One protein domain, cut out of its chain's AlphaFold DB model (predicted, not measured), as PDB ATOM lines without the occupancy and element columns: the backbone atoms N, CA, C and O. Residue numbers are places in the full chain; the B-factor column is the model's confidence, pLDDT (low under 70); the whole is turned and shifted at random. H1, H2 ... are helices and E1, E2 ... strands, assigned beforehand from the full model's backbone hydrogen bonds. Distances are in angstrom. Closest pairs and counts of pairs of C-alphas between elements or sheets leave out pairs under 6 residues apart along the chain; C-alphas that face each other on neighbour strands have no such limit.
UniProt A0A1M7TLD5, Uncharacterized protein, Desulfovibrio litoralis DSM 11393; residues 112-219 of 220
ATOM      1  N   PRO A 112      -1.551 -36.069 -30.996       82.88
ATOM      2  CA  PRO A 112      -1.974 -37.395 -30.552       82.88
ATOM      3  C   PRO A 112      -2.546 -37.358 -29.129       82.88
ATOM      4  O   PRO A 112      -2.017 -36.678 -28.251       82.88
ATOM      5  N   ILE A 113      -3.623 -38.112 -28.924       82.38
ATOM      6  CA  ILE A 113      -4.322 -38.346 -27.656       82.38
ATOM      7  C   ILE A 113      -4.829 -39.806 -27.608       82.38
ATOM      8  O   ILE A 113      -4.657 -40.572 -28.555       82.38
ATOM      9  N   GLY A 114      -5.471 -40.212 -26.511       73.62
ATOM     10  CA  GLY A 114      -5.951 -41.582 -26.317       73.62
ATOM     11  C   GLY A 114      -4.860 -42.538 -25.823       73.62
ATOM     12  O   GLY A 114      -4.009 -42.158 -25.016       73.62
ATOM     13  N   SER A 115      -4.915 -43.792 -26.272       70.50
ATOM     14  CA  SER A 115      -3.963 -44.861 -25.930       70.50
ATOM     15  C   SER A 115      -3.451 -45.564 -27.193       70.50
ATOM     16  O   SER A 115      -3.897 -45.270 -28.297       70.50
ATOM     17  N   SER A 116      -2.534 -46.524 -27.055       72.38
ATOM     18  CA  SER A 116      -2.114 -47.385 -28.174       72.38
ATOM     19  C   SER A 116      -3.227 -48.301 -28.700       72.38
ATOM     20  O   SER A 116      -3.179 -48.714 -29.852       72.38
ATOM     21  N   GLU A 117      -4.218 -48.622 -27.865       71.25
ATOM     22  CA  GLU A 117      -5.401 -49.417 -28.232       71.25
ATOM     23  C   GLU A 117      -6.461 -48.550 -28.925       71.25
ATOM     24  O   GLU A 117      -7.147 -48.993 -29.842       71.25
ATOM     25  N   TRP A 118      -6.567 -47.293 -28.488       72.50
ATOM     26  CA  TRP A 118      -7.521 -46.308 -28.981       72.50
ATOM     27  C   TRP A 118      -6.796 -45.004 -29.334       72.50
ATOM     28  O   TRP A 118      -6.921 -44.017 -28.597       72.50
ATOM     29  N   PRO A 119      -6.014 -44.992 -30.431       78.94
ATOM     30  CA  PRO A 119      -5.343 -43.791 -30.896       78.94
ATOM     31  C   PRO A 119      -6.374 -42.818 -31.467       78.94
ATOM     32  O   PRO A 119      -7.208 -43.178 -32.304       78.94
ATOM     33  N   TYR A 120      -6.298 -41.577 -31.008       84.25
ATOM     34  CA  TYR A 120      -7.064 -40.450 -31.520       84.25
ATOM     35  C   TYR A 120      -6.109 -39.272 -31.736       84.25
ATOM     36  O   TYR A 120      -5.043 -39.191 -31.122       84.25
ATOM     37  N   GLU A 121      -6.520 -38.297 -32.531       87.44
ATOM     38  CA  GLU A 121      -5.873 -36.990 -32.579       87.44
ATOM     39  C   GLU A 121      -6.858 -35.892 -32.189       87.44
ATOM     40  O   GLU A 121      -8.069 -36.026 -32.362       87.44
ATOM     41  N   MET A 122      -6.345 -34.788 -31.652       87.75
ATOM     42  CA  MET A 122      -7.141 -33.630 -31.271       87.75
ATOM     43  C   MET A 122      -6.516 -32.341 -31.790       87.75
ATOM     44  O   MET A 122      -5.339 -32.055 -31.565       87.75
ATOM     45  N   ARG A 123      -7.347 -31.544 -32.451       89.06
ATOM     46  CA  ARG A 123      -7.078 -30.171 -32.867       89.06
ATOM     47  C   ARG A 123      -7.935 -29.238 -32.021       89.06
ATOM     48  O   ARG A 123      -9.065 -29.590 -31.678       89.06
ATOM     49  N   TRP A 124      -7.422 -28.062 -31.675       88.88
ATOM     50  CA  TRP A 124      -8.175 -27.099 -30.875       88.88
ATOM     51  C   TRP A 124      -7.835 -25.650 -31.210       88.88
ATOM     52  O   TRP A 124      -6.717 -25.320 -31.608       88.88
ATOM     53  N   ARG A 125      -8.804 -24.763 -30.981       88.75
ATOM     54  CA  ARG A 125      -8.655 -23.312 -31.120       88.75
ATOM     55  C   ARG A 125      -9.498 -22.602 -30.066       88.75
ATOM     56  O   ARG A 125     -10.670 -22.932 -29.890       88.75
ATOM     57  N   ARG A 126      -8.924 -21.622 -29.373       88.00
ATOM     58  CA  ARG A 126      -9.647 -20.744 -28.449       88.00
ATOM     59  C   ARG A 126     -10.693 -19.939 -29.224       88.00
ATOM     60  O   ARG A 126     -10.429 -19.468 -30.330       88.00
ATOM     61  N   VAL A 127     -11.890 -19.806 -28.654       84.94
ATOM     62  CA  VAL A 127     -13.023 -19.087 -29.269       84.94
ATOM     63  C   VAL A 127     -13.389 -17.864 -28.437       84.94
ATOM     64  O   VAL A 127     -13.544 -16.768 -28.965       84.94
ATOM     65  N   TYR A 128     -13.519 -18.044 -27.121       84.19
ATOM     66  CA  TYR A 128     -13.879 -16.978 -26.188       84.19
ATOM     67  C   TYR A 128     -13.529 -17.393 -24.757       84.19
ATOM     68  O   TYR A 128     -14.024 -18.411 -24.287       84.19
ATOM     69  N   LYS A 129     -12.721 -16.610 -24.028       89.12
ATOM     70  CA  LYS A 129     -12.331 -16.904 -22.628       89.12
ATOM     71  C   LYS A 129     -11.859 -18.360 -22.455       89.12
ATOM     72  O   LYS A 129     -10.858 -18.717 -23.060       89.12
ATOM     73  N   ASN A 130     -12.543 -19.194 -21.668       88.56
ATOM     74  CA  ASN A 130     -12.163 -20.597 -21.451       88.56
ATOM     75  C   ASN A 130     -12.810 -21.593 -22.439       88.56
ATOM     76  O   ASN A 130     -12.694 -22.802 -22.265       88.56
ATOM     77  N   TYR A 131     -13.519 -21.096 -23.456       88.06
ATOM     78  CA  TYR A 131     -14.224 -21.915 -24.437       88.06
ATOM     79  C   TYR A 131     -13.347 -22.164 -25.665       88.06
ATOM     80  O   TYR A 131     -12.897 -21.224 -26.334       88.06
ATOM     81  N   TYR A 132     -13.151 -23.442 -25.970       87.19
ATOM     82  CA  TYR A 132     -12.342 -23.949 -27.072       87.19
ATOM     83  C   TYR A 132     -13.219 -24.690 -28.070       87.19
ATOM     84  O   TYR A 132     -14.052 -25.511 -27.696       87.19
ATOM     85  N   HIS A 133     -13.000 -24.426 -29.350       86.44
ATOM     86  CA  HIS A 133     -13.429 -25.311 -30.414       86.44
ATOM     87  C   HIS A 133     -12.462 -26.496 -30.460       86.44
ATOM     88  O   HIS A 133     -11.246 -26.289 -30.454       86.44
ATOM     89  N   VAL A 134     -12.996 -27.715 -30.463       84.38
ATOM     90  CA  VAL A 134     -12.238 -28.965 -30.371       84.38
ATOM     91  C   VAL A 134     -12.746 -29.945 -31.422       84.38
ATOM     92  O   VAL A 134     -13.907 -30.359 -31.387       84.38
ATOM     93  N   THR A 135     -11.846 -30.370 -32.306       85.81
ATOM     94  CA  THR A 135     -12.103 -31.390 -33.330       85.81
ATOM     95  C   THR A 135     -11.235 -32.606 -33.016       85.81
ATOM     96  O   THR A 135     -10.013 -32.490 -32.889       85.81
ATOM     97  N   ARG A 136     -11.858 -33.777 -32.838       85.25
ATOM     98  CA  ARG A 136     -11.173 -35.060 -32.624       85.25
ATOM     99  C   ARG A 136     -11.253 -35.920 -33.877       85.25
ATOM    100  O   ARG A 136     -12.325 -36.050 -34.474       85.25
ATOM    101  N   TYR A 137     -10.136 -36.557 -34.200       85.31
ATOM    102  CA  TYR A 137      -9.931 -37.397 -35.374       85.31
ATOM    103  C   TYR A 137      -9.561 -38.827 -34.958       85.31
ATOM    104  O   TYR A 137      -9.100 -39.048 -33.835       85.31
ATOM    105  N   ARG A 138      -9.754 -39.793 -35.860       81.00
ATOM    106  CA  ARG A 138      -9.263 -41.173 -35.733       81.00
ATOM    107  C   ARG A 138      -8.831 -41.706 -37.104       81.00
ATOM    108  O   ARG A 138      -9.532 -41.499 -38.095       81.00
ATOM    109  N   GLY A 139      -7.711 -42.427 -37.147       79.06
ATOM    110  CA  GLY A 139      -7.186 -43.043 -38.371       79.06
ATOM    111  C   GLY A 139      -6.449 -42.050 -39.275       79.06
ATOM    112  O   GLY A 139      -5.520 -41.367 -38.838       79.06
ATOM    113  N   ALA A 140      -6.836 -41.999 -40.551       75.44
ATOM    114  CA  ALA A 140      -6.223 -41.120 -41.548       75.44
ATOM    115  C   ALA A 140      -6.944 -39.770 -41.681       75.44
ATOM    116  O   ALA A 140      -6.290 -38.745 -41.864       75.44
ATOM    117  N   ASP A 141      -8.282 -39.775 -41.603       75.56
ATOM    118  CA  ASP A 141      -9.112 -38.613 -41.959       75.56
ATOM    119  C   ASP A 141     -10.472 -38.510 -41.228       75.56
ATOM    120  O   ASP A 141     -11.216 -37.547 -41.430       75.56
ATOM    121  N   THR A 142     -10.824 -39.463 -40.355       81.19
ATOM    122  CA  THR A 142     -12.183 -39.548 -39.787       81.19
ATOM    123  C   THR A 142     -12.410 -38.526 -38.667       81.19
ATOM    124  O   THR A 142     -11.809 -38.658 -37.602       81.19
ATOM    125  N   VAL A 143     -13.344 -37.576 -38.821       82.88
ATOM    126  CA  VAL A 143     -13.754 -36.648 -37.741       82.88
ATOM    127  C   VAL A 143     -14.783 -37.322 -36.827       82.88
ATOM    128  O   VAL A 143     -15.988 -37.354 -37.107       82.88
ATOM    129  N   VAL A 144     -14.318 -37.853 -35.694       80.44
ATOM    130  CA  VAL A 144     -15.170 -38.585 -34.739       80.44
ATOM    131  C   VAL A 144     -16.062 -37.656 -33.915       80.44
ATOM    132  O   VAL A 144     -17.217 -37.990 -33.649       80.44
ATOM    133  N   SER A 145     -15.591 -36.456 -33.565       78.69
ATOM    134  CA  SER A 145     -16.402 -35.437 -32.884       78.69
ATOM    135  C   SER A 145     -15.860 -34.033 -33.113       78.69
ATOM    136  O   SER A 145     -14.664 -33.815 -32.956       78.69
ATOM    137  N   GLU A 146     -16.751 -33.077 -33.351       80.12
ATOM    138  CA  GLU A 146     -16.448 -31.646 -33.335       80.12
ATOM    139  C   GLU A 146     -17.377 -30.960 -32.322       80.12
ATOM    140  O   GLU A 146     -18.568 -31.282 -32.272       80.12
ATOM    141  N   ALA A 147     -16.819 -30.106 -31.460       79.38
ATOM    142  CA  ALA A 147     -17.494 -29.586 -30.275       79.38
ATOM    143  C   ALA A 147     -16.961 -28.216 -29.825       79.38
ATOM    144  O   ALA A 147     -15.804 -27.872 -30.059       79.38
ATOM    145  N   LEU A 148     -17.784 -27.474 -29.078       83.31
ATOM    146  CA  LEU A 148     -17.304 -26.447 -28.157       83.31
ATOM    147  C   LEU A 148     -17.133 -27.093 -26.780       83.31
ATOM    148  O   LEU A 148     -18.033 -27.789 -26.302       83.31
ATOM    149  N   MET A 149     -15.987 -26.864 -26.149       86.31
ATOM    150  CA  MET A 149     -15.638 -27.405 -24.839       86.31
ATOM    151  C   MET A 149     -15.116 -26.318 -23.896       86.31
ATOM    152  O   MET A 149     -14.595 -25.291 -24.332       86.31
ATOM    153  N   THR A 150     -15.256 -26.561 -22.595       89.19
ATOM    154  CA  THR A 150     -14.711 -25.750 -21.490       89.19
ATOM    155  C   THR A 150     -14.188 -26.682 -20.399       89.19
ATOM    156  O   THR A 150     -14.546 -27.861 -20.381       89.19
ATOM    157  N   GLU A 151     -13.368 -26.178 -19.476       89.94
ATOM    158  CA  GLU A 151     -13.003 -26.929 -18.270       89.94
ATOM    159  C   GLU A 151     -14.192 -27.039 -17.304       89.94
ATOM    160  O   GLU A 151     -14.902 -26.056 -17.081       89.94
ATOM    161  N   GLU A 152     -14.386 -28.224 -16.721       87.62
ATOM    162  CA  GLU A 152     -15.506 -28.585 -15.837       87.62
ATOM    163  C   GLU A 152     -15.661 -27.673 -14.612       87.62
ATOM    164  O   GLU A 152     -16.781 -27.377 -14.202       87.62
ATOM    165  N   ASN A 153     -14.548 -27.191 -14.056       86.81
ATOM    166  CA  ASN A 153     -14.498 -26.344 -12.864       86.81
ATOM    167  C   ASN A 153     -14.192 -24.875 -13.220       86.81
ATOM    168  O   ASN A 153     -13.930 -24.058 -12.337       86.81
ATOM    169  N   GLY A 154     -14.194 -24.527 -14.513       85.50
ATOM    170  CA  GLY A 154     -13.881 -23.188 -15.009       85.50
ATOM    171  C   GLY A 154     -12.404 -22.781 -14.922       85.50
ATOM    172  O   GLY A 154     -12.108 -21.608 -15.157       85.50
ATOM    173  N   ARG A 155     -11.476 -23.702 -14.610       86.19
ATOM    174  CA  ARG A 155     -10.027 -23.415 -14.547       86.19
ATOM    175  C   ARG A 155      -9.488 -23.049 -15.928       86.19
ATOM    176  O   ARG A 155      -9.902 -23.640 -16.924       86.19
ATOM    177  N   ASP A 156      -8.568 -22.088 -15.989       83.50
ATOM    178  CA  ASP A 156      -8.061 -21.566 -17.262       83.50
ATOM    179  C   ASP A 156      -7.240 -22.616 -18.032       83.50
ATOM    180  O   ASP A 156      -6.188 -23.076 -17.589       83.50
ATOM    181  N   LEU A 157      -7.719 -22.973 -19.221       81.56
ATOM    182  CA  LEU A 157      -7.058 -23.902 -20.132       81.56
ATOM    183  C   LEU A 157      -5.891 -23.264 -20.901       81.56
ATOM    184  O   LEU A 157      -5.150 -23.997 -21.557       81.56
ATOM    185  N   THR A 158      -5.681 -21.942 -20.823       82.12
ATOM    186  CA  THR A 158      -4.612 -21.242 -21.567       82.12
ATOM    187  C   THR A 158      -3.227 -21.831 -21.292       82.12
ATOM    188  O   THR A 158      -2.436 -21.980 -22.220       82.12
ATOM    189  N   GLU A 159      -2.932 -22.230 -20.053       77.62
ATOM    190  CA  GLU A 159      -1.641 -22.844 -19.701       77.62
ATOM    191  C   GLU A 159      -1.454 -24.239 -20.324       77.62
ATOM    192  O   GLU A 159      -0.343 -24.616 -20.700       77.62
ATOM    193  N   ALA A 160      -2.541 -25.005 -20.463       78.81
ATOM    194  CA  ALA A 160      -2.517 -26.382 -20.956       78.81
ATOM    195  C   ALA A 160      -2.663 -26.497 -22.483       78.81
ATOM    196  O   ALA A 160      -2.126 -27.428 -23.075       78.81
ATOM    197  N   LEU A 161      -3.383 -25.565 -23.116       82.38
ATOM    198  CA  LEU A 161      -3.751 -25.603 -24.537       82.38
ATOM    199  C   LEU A 161      -3.211 -24.412 -25.345       82.38
ATOM    200  O   LEU A 161      -3.105 -24.505 -26.569       82.38
ATOM    201  N   GLY A 162      -2.836 -23.299 -24.713       86.88
ATOM    202  CA  GLY A 162      -2.544 -22.043 -25.414       86.88
ATOM    203  C   GLY A 162      -3.740 -21.540 -26.233       86.88
ATOM    204  O   GLY A 162      -4.891 -21.858 -25.936       86.88
ATOM    205  N   GLU A 163      -3.476 -20.772 -27.291       89.06
ATOM    206  CA  GLU A 163      -4.526 -20.237 -28.174       89.06
ATOM    207  C   GLU A 163      -5.003 -21.240 -29.239       89.06
ATOM    208  O   GLU A 163      -6.167 -21.230 -29.634       89.06
ATOM    209  N   SER A 164      -4.129 -22.125 -29.725       89.31
ATOM    210  CA  SER A 164      -4.482 -23.159 -30.711       89.31
ATOM    211  C   SER A 164      -3.434 -24.262 -30.801       89.31
ATOM    212  O   SER A 164      -2.256 -24.012 -30.530       89.31
ATOM    213  N   SER A 165      -3.828 -25.442 -31.282       88.25
ATOM    214  CA  SER A 165      -2.933 -26.567 -31.582       88.25
ATOM    215  C   SER A 165      -1.837 -26.222 -32.604       88.25
ATOM    216  O   SER A 165      -0.725 -26.741 -32.495       88.25
ATOM    217  N   ALA A 166      -2.086 -25.288 -33.528       85.81
ATOM    218  CA  ALA A 166      -1.080 -24.755 -34.456       85.81
ATOM    219  C   ALA A 166       0.028 -23.959 -33.745       85.81
ATOM    220  O   ALA A 166       1.207 -24.117 -34.053       85.81
ATOM    221  N   THR A 167      -0.337 -23.139 -32.758       82.81
ATOM    222  CA  THR A 167       0.614 -22.323 -31.977       82.81
ATOM    223  C   THR A 167       1.196 -23.033 -30.751       82.81
ATOM    224  O   THR A 167       2.230 -22.619 -30.226       82.81
ATOM    225  N   HIS A 168       0.534 -24.080 -30.258       71.94
ATOM    226  CA  HIS A 168       0.871 -24.719 -28.993       71.94
ATOM    227  C   HIS A 168       2.094 -25.637 -29.128       71.94
ATOM    228  O   HIS A 168       2.051 -26.699 -29.757       71.94
ATOM    229  N   LYS A 169       3.184 -25.247 -28.459       64.75
ATOM    230  CA  LYS A 169       4.342 -26.112 -28.214       64.75
ATOM    231  C   LYS A 169       3.937 -27.188 -27.209       64.75
ATOM    232  O   LYS A 169       3.930 -26.916 -26.013       64.75
ATOM    233  N   VAL A 170       3.613 -28.379 -27.718       57.59
ATOM    234  CA  VAL A 170       3.131 -29.535 -26.940       57.59
ATOM    235  C   VAL A 170       3.941 -29.711 -25.659       57.59
ATOM    236  O   VAL A 170       5.135 -30.021 -25.702       57.59
ATOM    237  N   ALA A 171       3.286 -29.513 -24.514       54.28
ATOM    238  CA  ALA A 171       3.883 -29.805 -23.220       54.28
ATOM    239  C   ALA A 171       4.301 -31.285 -23.180       54.28
ATOM    240  O   ALA A 171       3.531 -32.156 -23.575       54.28
ATOM    241  N   LYS A 172       5.512 -31.590 -22.687       44.62
ATOM    242  CA  LYS A 172       6.143 -32.929 -22.801       44.62
ATOM    243  C   LYS A 172       5.331 -34.119 -22.259       44.62
ATOM    244  O   LYS A 172       5.698 -35.251 -22.540       44.62
ATOM    245  N   ASN A 173       4.278 -33.863 -21.483       46.84
ATOM    246  CA  ASN A 173       3.413 -34.870 -20.870       46.84
ATOM    247  C   ASN A 173       1.937 -34.729 -21.294       46.84
ATOM    248  O   ASN A 173       1.064 -35.242 -20.600       46.84
ATOM    249  N   PHE A 174       1.647 -34.024 -22.396       55.19
ATOM    250  CA  PHE A 174       0.294 -33.915 -22.941       55.19
ATOM    251  C   PHE A 174      -0.206 -35.296 -23.379       55.19
ATOM    252  O   PHE A 174       0.122 -35.792 -24.454       55.19
ATOM    253  N   ALA A 175      -1.013 -35.900 -22.519       56.41
ATOM    254  CA  ALA A 175      -1.906 -36.995 -22.847       56.41
ATOM    255  C   ALA A 175      -3.340 -36.505 -22.628       56.41
ATOM    256  O   ALA A 175      -3.574 -35.604 -21.812       56.41
ATOM    257  N   ALA A 176      -4.300 -37.111 -23.324       59.53
ATOM    258  CA  ALA A 176      -5.705 -36.863 -23.050       59.53
ATOM    259  C   ALA A 176      -6.555 -38.122 -23.239       59.53
ATOM    260  O   ALA A 176      -6.448 -38.799 -24.261       59.53
ATOM    261  N   GLY A 177      -7.400 -38.438 -22.256       55.81
ATOM    262  CA  GLY A 177      -8.370 -39.532 -22.375       55.81
ATOM    263  C   GLY A 177      -9.441 -39.228 -23.429       55.81
ATOM    264  O   GLY A 177      -9.811 -38.068 -23.609       55.81
ATOM    265  N   SER A 178      -9.953 -40.255 -24.114       51.25
ATOM    266  CA  SER A 178     -11.012 -40.102 -25.121       51.25
ATOM    267  C   SER A 178     -12.310 -40.768 -24.663       51.25
ATOM    268  O   SER A 178     -12.391 -41.990 -24.574       51.25
ATOM    269  N   GLY A 179     -13.326 -39.954 -24.373       57.28
ATOM    270  CA  GLY A 179     -14.701 -40.385 -24.110       57.28
ATOM    271  C   GLY A 179     -15.672 -39.209 -24.236       57.28
ATOM    272  O   GLY A 179     -15.460 -38.323 -25.073       57.28
ATOM    273  N   ASP A 180     -16.677 -39.150 -23.357       58.78
ATOM    274  CA  ASP A 180     -17.559 -37.977 -23.177       58.78
ATOM    275  C   ASP A 180     -16.854 -36.775 -22.515       58.78
ATOM    276  O   ASP A 180     -17.407 -35.682 -22.404       58.78
ATOM    277  N   ARG A 181     -15.618 -36.990 -22.064       66.94
ATOM    278  CA  ARG A 181     -14.721 -36.021 -21.434       66.94
ATOM    279  C   ARG A 181     -13.338 -36.152 -22.061       66.94
ATOM    280  O   ARG A 181     -12.993 -37.224 -22.569       66.94
ATOM    281  N   VAL A 182     -12.549 -35.084 -22.001       72.88
ATOM    282  CA  VAL A 182     -11.139 -35.092 -22.412       72.88
ATOM    283  C   VAL A 182     -10.285 -34.602 -21.243       72.88
ATOM    284  O   VAL A 182     -10.250 -33.414 -20.941       72.88
ATOM    285  N   ASN A 183      -9.627 -35.538 -20.557       76.12
ATOM    286  CA  ASN A 183      -8.853 -35.261 -19.342       76.12
ATOM    287  C   ASN A 183      -7.403 -34.937 -19.713       76.12
ATOM    288  O   ASN A 183      -6.658 -35.858 -20.043       76.12
ATOM    289  N   ILE A 184      -6.996 -33.666 -19.663       75.25
ATOM    290  CA  ILE A 184      -5.619 -33.255 -19.970       75.25
ATOM    291  C   ILE A 184      -4.739 -33.445 -18.734       75.25
ATOM    292  O   ILE A 184      -5.029 -32.897 -17.667       75.25
ATOM    293  N   TYR A 185      -3.630 -34.164 -18.898       72.19
ATOM    294  CA  TYR A 185      -2.603 -34.311 -17.868       72.19
ATOM    295  C   TYR A 185      -1.550 -33.200 -18.001       72.19
ATOM    296  O   TYR A 185      -0.853 -33.111 -19.014       72.19
ATOM    297  N   GLN A 186      -1.415 -32.349 -16.978       60.72
ATOM    298  CA  GLN A 186      -0.269 -31.441 -16.863       60.72
ATOM    299  C   GLN A 186       0.989 -32.189 -16.365       60.72
ATOM    300  O   GLN A 186       0.937 -33.344 -15.941       60.72
ATOM    301  N   GLY A 187       2.160 -31.552 -16.470       53.00
ATOM    302  CA  GLY A 187       3.450 -32.209 -16.244       53.00
ATOM    303  C   GLY A 187       3.691 -32.665 -14.800       53.00
ATOM    304  O   GLY A 187       3.801 -31.844 -13.896       53.00
ATOM    305  N   PHE A 188       3.853 -33.976 -14.601       45.09
ATOM    306  CA  PHE A 188       4.004 -34.584 -13.277       45.09
ATOM    307  C   PHE A 188       5.233 -34.104 -12.485       45.09
ATOM    308  O   PHE A 188       6.378 -34.411 -12.828       45.09
ATOM    309  N   SER A 189       4.974 -33.509 -11.319       38.69
ATOM    310  CA  SER A 189       5.850 -33.623 -10.148       38.69
ATOM    311  C   SER A 189       5.411 -34.833  -9.310       38.69
ATOM    312  O   SER A 189       4.220 -35.054  -9.109       38.69
ATOM    313  N   LYS A 190       6.354 -35.642  -8.812       37.38
ATOM    314  CA  LYS A 190       6.094 -36.972  -8.207       37.38
ATOM    315  C   LYS A 190       5.440 -36.960  -6.800       37.38
ATOM    316  O   LYS A 190       5.708 -37.871  -6.018       37.38
ATOM    317  N   LYS A 191       4.664 -35.936  -6.411       36.56
ATOM    318  CA  LYS A 191       4.235 -35.752  -5.000       36.56
ATOM    319  C   LYS A 191       2.805 -35.271  -4.715       36.56
ATOM    320  O   LYS A 191       2.461 -35.191  -3.539       36.56
ATOM    321  N   THR A 192       1.972 -34.988  -5.711       40.22
ATOM    322  CA  THR A 192       0.581 -34.528  -5.500       40.22
ATOM    323  C   THR A 192      -0.428 -35.364  -6.288       40.22
ATOM    324  O   THR A 192      -0.047 -36.184  -7.123       40.22
ATOM    325  N   GLN A 193      -1.714 -35.217  -5.952       45.28
ATOM    326  CA  GLN A 193      -2.820 -35.961  -6.565       45.28
ATOM    327  C   GLN A 193      -2.995 -35.622  -8.057       45.28
ATOM    328  O   GLN A 193      -2.374 -34.702  -8.588       45.28
ATOM    329  N   HIS A 194      -3.834 -36.400  -8.744       52.06
ATOM    330  CA  HIS A 194      -4.089 -36.261 -10.177       52.06
ATOM    331  C   HIS A 194      -4.935 -35.015 -10.504       52.06
ATOM    332  O   HIS A 194      -6.119 -35.134 -10.806       52.06
ATOM    333  N   ASP A 195      -4.322 -33.831 -10.498       62.53
ATOM    334  CA  ASP A 195      -4.916 -32.604 -11.040       62.53
ATOM    335  C   ASP A 195      -4.937 -32.641 -12.581       62.53
ATOM    336  O   ASP A 195      -4.126 -32.019 -13.266       62.53
ATOM    337  N   PHE A 196      -5.876 -33.406 -13.142       73.56
ATOM    338  CA  PHE A 196      -6.231 -33.321 -14.561       73.56
ATOM    339  C   PHE A 196      -7.216 -32.169 -14.803       73.56
ATOM    340  O   PHE A 196      -8.042 -31.847 -13.946       73.56
ATOM    341  N   LEU A 197      -7.150 -31.559 -15.987       80.19
ATOM    342  CA  LEU A 197      -8.147 -30.595 -16.465       80.19
ATOM    343  C   LEU A 197      -9.203 -31.357 -17.272       80.19
ATOM    344  O   LEU A 197      -8.872 -31.953 -18.298       80.19
ATOM    345  N   THR A 198     -10.458 -31.366 -16.815       85.19
ATOM    346  CA  THR A 198     -11.549 -32.063 -17.513       85.19
ATOM    347  C   THR A 198     -12.174 -31.132 -18.544       85.19
ATOM    348  O   THR A 198     -12.906 -30.217 -18.169       85.19
ATOM    349  N   LEU A 199     -11.970 -31.373 -19.839       84.62
ATOM    350  CA  LEU A 199     -12.795 -30.737 -20.870       84.62
ATOM    351  C   LEU A 199     -14.147 -31.451 -20.970       84.62
ATOM    352  O   LEU A 199     -14.203 -32.676 -21.123       84.62
ATOM    353  N   ILE A 200     -15.221 -30.664 -20.922       83.69
ATOM    354  CA  ILE A 200     -16.614 -31.100 -21.076       83.69
ATOM    355  C   ILE A 200     -17.269 -30.416 -22.280       83.69
ATOM    356  O   ILE A 200     -16.922 -29.286 -22.624       83.69
ATOM    357  N   TYR A 201     -18.239 -31.088 -22.903       82.38
ATOM    358  CA  TYR A 201     -19.075 -30.502 -23.956       82.38
ATOM    359  C   TYR A 201     -19.928 -29.348 -23.419       82.38
ATOM    360  O   TYR A 201     -20.562 -29.469 -22.372       82.38
ATOM    361  N   VAL A 202     -20.006 -28.267 -24.193       80.19
ATOM    362  CA  VAL A 202     -20.914 -27.140 -23.958       80.19
ATOM    363  C   VAL A 202     -22.078 -27.250 -24.935       80.19
ATOM    364  O   VAL A 202     -21.866 -27.182 -26.145       80.19
ATOM    365  N   TYR A 203     -23.302 -27.400 -24.430       78.38
ATOM    366  CA  TYR A 203     -24.514 -27.357 -25.252       78.38
ATOM    367  C   TYR A 203     -25.099 -25.939 -25.276       78.38
ATOM    368  O   TYR A 203     -24.761 -25.107 -24.442       78.38
ATOM    369  N   GLU A 204     -26.019 -25.663 -26.204       73.12
ATOM    370  CA  GLU A 204     -26.677 -24.353 -26.367       73.12
ATOM    371  C   GLU A 204     -27.230 -23.777 -25.046       73.12
ATOM    372  O   GLU A 204     -27.044 -22.598 -24.753       73.12
ATOM    373  N   LYS A 205     -27.830 -24.637 -24.211       75.94
ATOM    374  CA  LYS A 205     -28.367 -24.309 -22.877       75.94
ATOM    375  C   LYS A 205     -27.314 -23.926 -21.821       75.94
ATOM    376  O   LYS A 205     -27.679 -23.359 -20.798       75.94
ATOM    377  N   ASP A 206     -26.046 -24.261 -22.052       79.38
ATOM    378  CA  ASP A 206     -24.926 -24.063 -21.120       79.38
ATOM    379  C   ASP A 206     -24.042 -22.865 -21.527       79.38
ATOM    380  O   ASP A 206     -23.030 -22.571 -20.887       79.38
ATOM    381  N   ILE A 207     -24.413 -22.161 -22.604       81.56
ATOM    382  CA  ILE A 207     -23.737 -20.947 -23.067       81.56
ATOM    383  C   ILE A 207     -24.124 -19.773 -22.144       81.56
ATOM    384  O   ILE A 207     -25.312 -19.485 -21.981       81.56
ATOM    385  N   PRO A 208     -23.158 -19.045 -21.549       85.25
ATOM    386  CA  PRO A 208     -23.463 -17.956 -20.626       85.25
ATOM    387  C   PRO A 208     -24.037 -16.733 -21.368       85.25
ATOM    388  O   PRO A 208     -23.626 -16.458 -22.498       85.25
ATOM    389  N   PRO A 209     -24.901 -15.909 -20.737       85.00
ATOM    390  CA  PRO A 209     -25.541 -14.758 -21.395       85.00
ATOM    391  C   PRO A 209     -24.593 -13.688 -21.967       85.00
ATOM    392  O   PRO A 209     -25.027 -12.842 -22.746       85.00
ATOM    393  N   ASN A 210     -23.311 -13.703 -21.582       86.06
ATOM    394  CA  ASN A 210     -22.271 -12.797 -22.079       86.06
ATOM    395  C   ASN A 210     -21.387 -13.399 -23.193       86.06
ATOM    396  O   ASN A 210     -20.420 -12.754 -23.611       86.06
ATOM    397  N   PHE A 211     -21.695 -14.608 -23.674       83.38
ATOM    398  CA  PHE A 211     -21.006 -15.216 -24.810       83.38
ATOM    399  C   PHE A 211     -21.329 -14.445 -26.109       83.38
ATOM    400  O   PHE A 211     -22.501 -14.144 -26.358       83.38
ATOM    401  N   PRO A 212     -20.343 -14.110 -26.963       77.56
ATOM    402  CA  PRO A 212     -20.605 -13.306 -28.155       77.56
ATOM    403  C   PRO A 212     -21.469 -14.052 -29.180       77.56
ATOM    404  O   PRO A 212     -21.107 -15.119 -29.683       77.56
ATOM    405  N   LYS A 213     -22.621 -13.463 -29.521       71.69
ATOM    406  CA  LYS A 213     -23.547 -14.009 -30.522       71.69
ATOM    407  C   LYS A 213     -22.848 -14.131 -31.882       71.69
ATOM    408  O   LYS A 213     -22.210 -13.187 -32.334       71.69
ATOM    409  N   GLY A 214     -23.002 -15.279 -32.541       66.00
ATOM    410  CA  GLY A 214     -22.448 -15.536 -33.875       66.00
ATOM    411  C   GLY A 214     -21.038 -16.141 -33.917       66.00
ATOM    412  O   GLY A 214     -20.666 -16.641 -34.975       66.00
ATOM    413  N   LEU A 215     -20.295 -16.192 -32.797       67.44
ATOM    414  CA  LEU A 215     -19.070 -17.015 -32.696       67.44
ATOM    415  C   LEU A 215     -19.365 -18.520 -32.729       67.44
ATOM    416  O   LEU A 215     -18.488 -19.325 -33.019       67.44
ATOM    417  N   VAL A 216     -20.605 -18.900 -32.431       62.19
ATOM    418  CA  VAL A 216     -21.121 -20.259 -32.579       62.19
ATOM    419  C   VAL A 216     -22.406 -20.184 -33.394       62.19
ATOM    420  O   VAL A 216     -23.265 -19.341 -33.115       62.19
ATOM    421  N   ARG A 217     -22.560 -21.074 -34.377       58.88
ATOM    422  CA  ARG A 217     -23.850 -21.393 -34.993       58.88
ATOM    423  C   ARG A 217     -24.160 -22.862 -34.765       58.88
ATOM    424  O   ARG A 217     -23.428 -23.743 -35.212       58.88
ATOM    425  N   TRP A 218     -25.283 -23.104 -34.107       53.44
ATOM    426  CA  TRP A 218     -25.867 -24.430 -34.052       53.44
ATOM    427  C   TRP A 218     -26.535 -24.710 -35.399       53.44
ATOM    428  O   TRP A 218     -27.487 -24.018 -35.761       53.44
ATOM    429  N   ILE A 219     -26.024 -25.678 -36.163       46.44
ATOM    430  CA  ILE A 219     -26.796 -26.237 -37.276       46.44
ATOM    431  C   ILE A 219     -27.869 -27.163 -36.660       46.44
ATOM    432  O   ILE A 219     -27.530 -27.926 -35.743       46.44
TER     433      ILE A 219
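What this domain is: This is residues 112 to 219 of the 220 residues of an uncharacterized protein of Desulfovibrio litoralis DSM 11393 (UniProt A0A1M7TLD5). Picture one antiparallel sheet of six strands curled like part of a barrel, a half-turned wall in which the long hairpins of E2, E3 and E4 lead on, through a bend in E4, to the hairpin of E5 and E6. A small helix, H1, only grazes this sheet, and a tail after E6 ends in a short strand, E7, away from it. The 108 printed residues hold seven named strands and one named helix, in the order E1 E2 E3 E4 H1 E5 E6 E7, and the sheet's order is E1 E2 E3 E4 E6 E5. The class is mostly strand, though under half of the residues are in named elements. The whole is compact, with a radius of gyration of the C-alphas of 14.2 A and spans of 42 by 35 by 25 A.

How they stand to each other: Begin at E1, residues 112 to 114, an edge strand; it forms a hairpin with E2, residues 119 to 128, where N 113 and O 120 are 2.8 A apart. E2 and E3, residues 131 to 138, form the next hairpin, with N 123 and O 135 at 2.9 A. E3 and E4, residues 142 to 151, form another, with N 134 and O 147 at 2.8 A. These four strands are a meander, each the antiparallel neighbour of the one before. At residue 148 E4 bends by 63 degrees; it pairs with E3 over residues 142 to 149 and with E6, residues 196 to 201, over residues 149 to 151, where N 200 and O 150 are 2.9 A apart. E6 forms a hairpin with the edge strand E5, residues 181 to 185, with N 184 and O 197 at 2.9 A. The sheet is strongly twisted, and H1, residues 158 to 161, only grazes it; the closest C-alphas of H1 and E5 are those of Ala 160 and Ile 184, 7.6 A apart. H1 is too short for an O i to N i+4 pair, and its one O i to N i+3 pair is not within hydrogen-bond range. E7, residues 216 to 219, pairs with no named strand and is apart from E6.

Where its parts are: Find C-alpha 112 at (-1.974, -37.395, -30.552), where E1 begins. E2 starts at (-5.343, -43.791, -30.896) and runs 28.5 A; E3 runs 22.9 A and E4 25.0 A. E5 covers 12.7 A and E6 16.2 A, while H1 covers 5.3 A. E7 ends at C-alpha 219, at (-26.796, -26.237, -37.276).

The domain as a whole: The two C-alphas farthest apart are those of Lys 191 and Ile 219, 45.8 A. The printed part has no cut. The long links are H1 to E5, with 19 residues, and E6 to E7, with 14. Look for pLDDT under 70 at residues 169 to 181, 186 to 195 and 214 to 219; the mean of the printed part is 74.4.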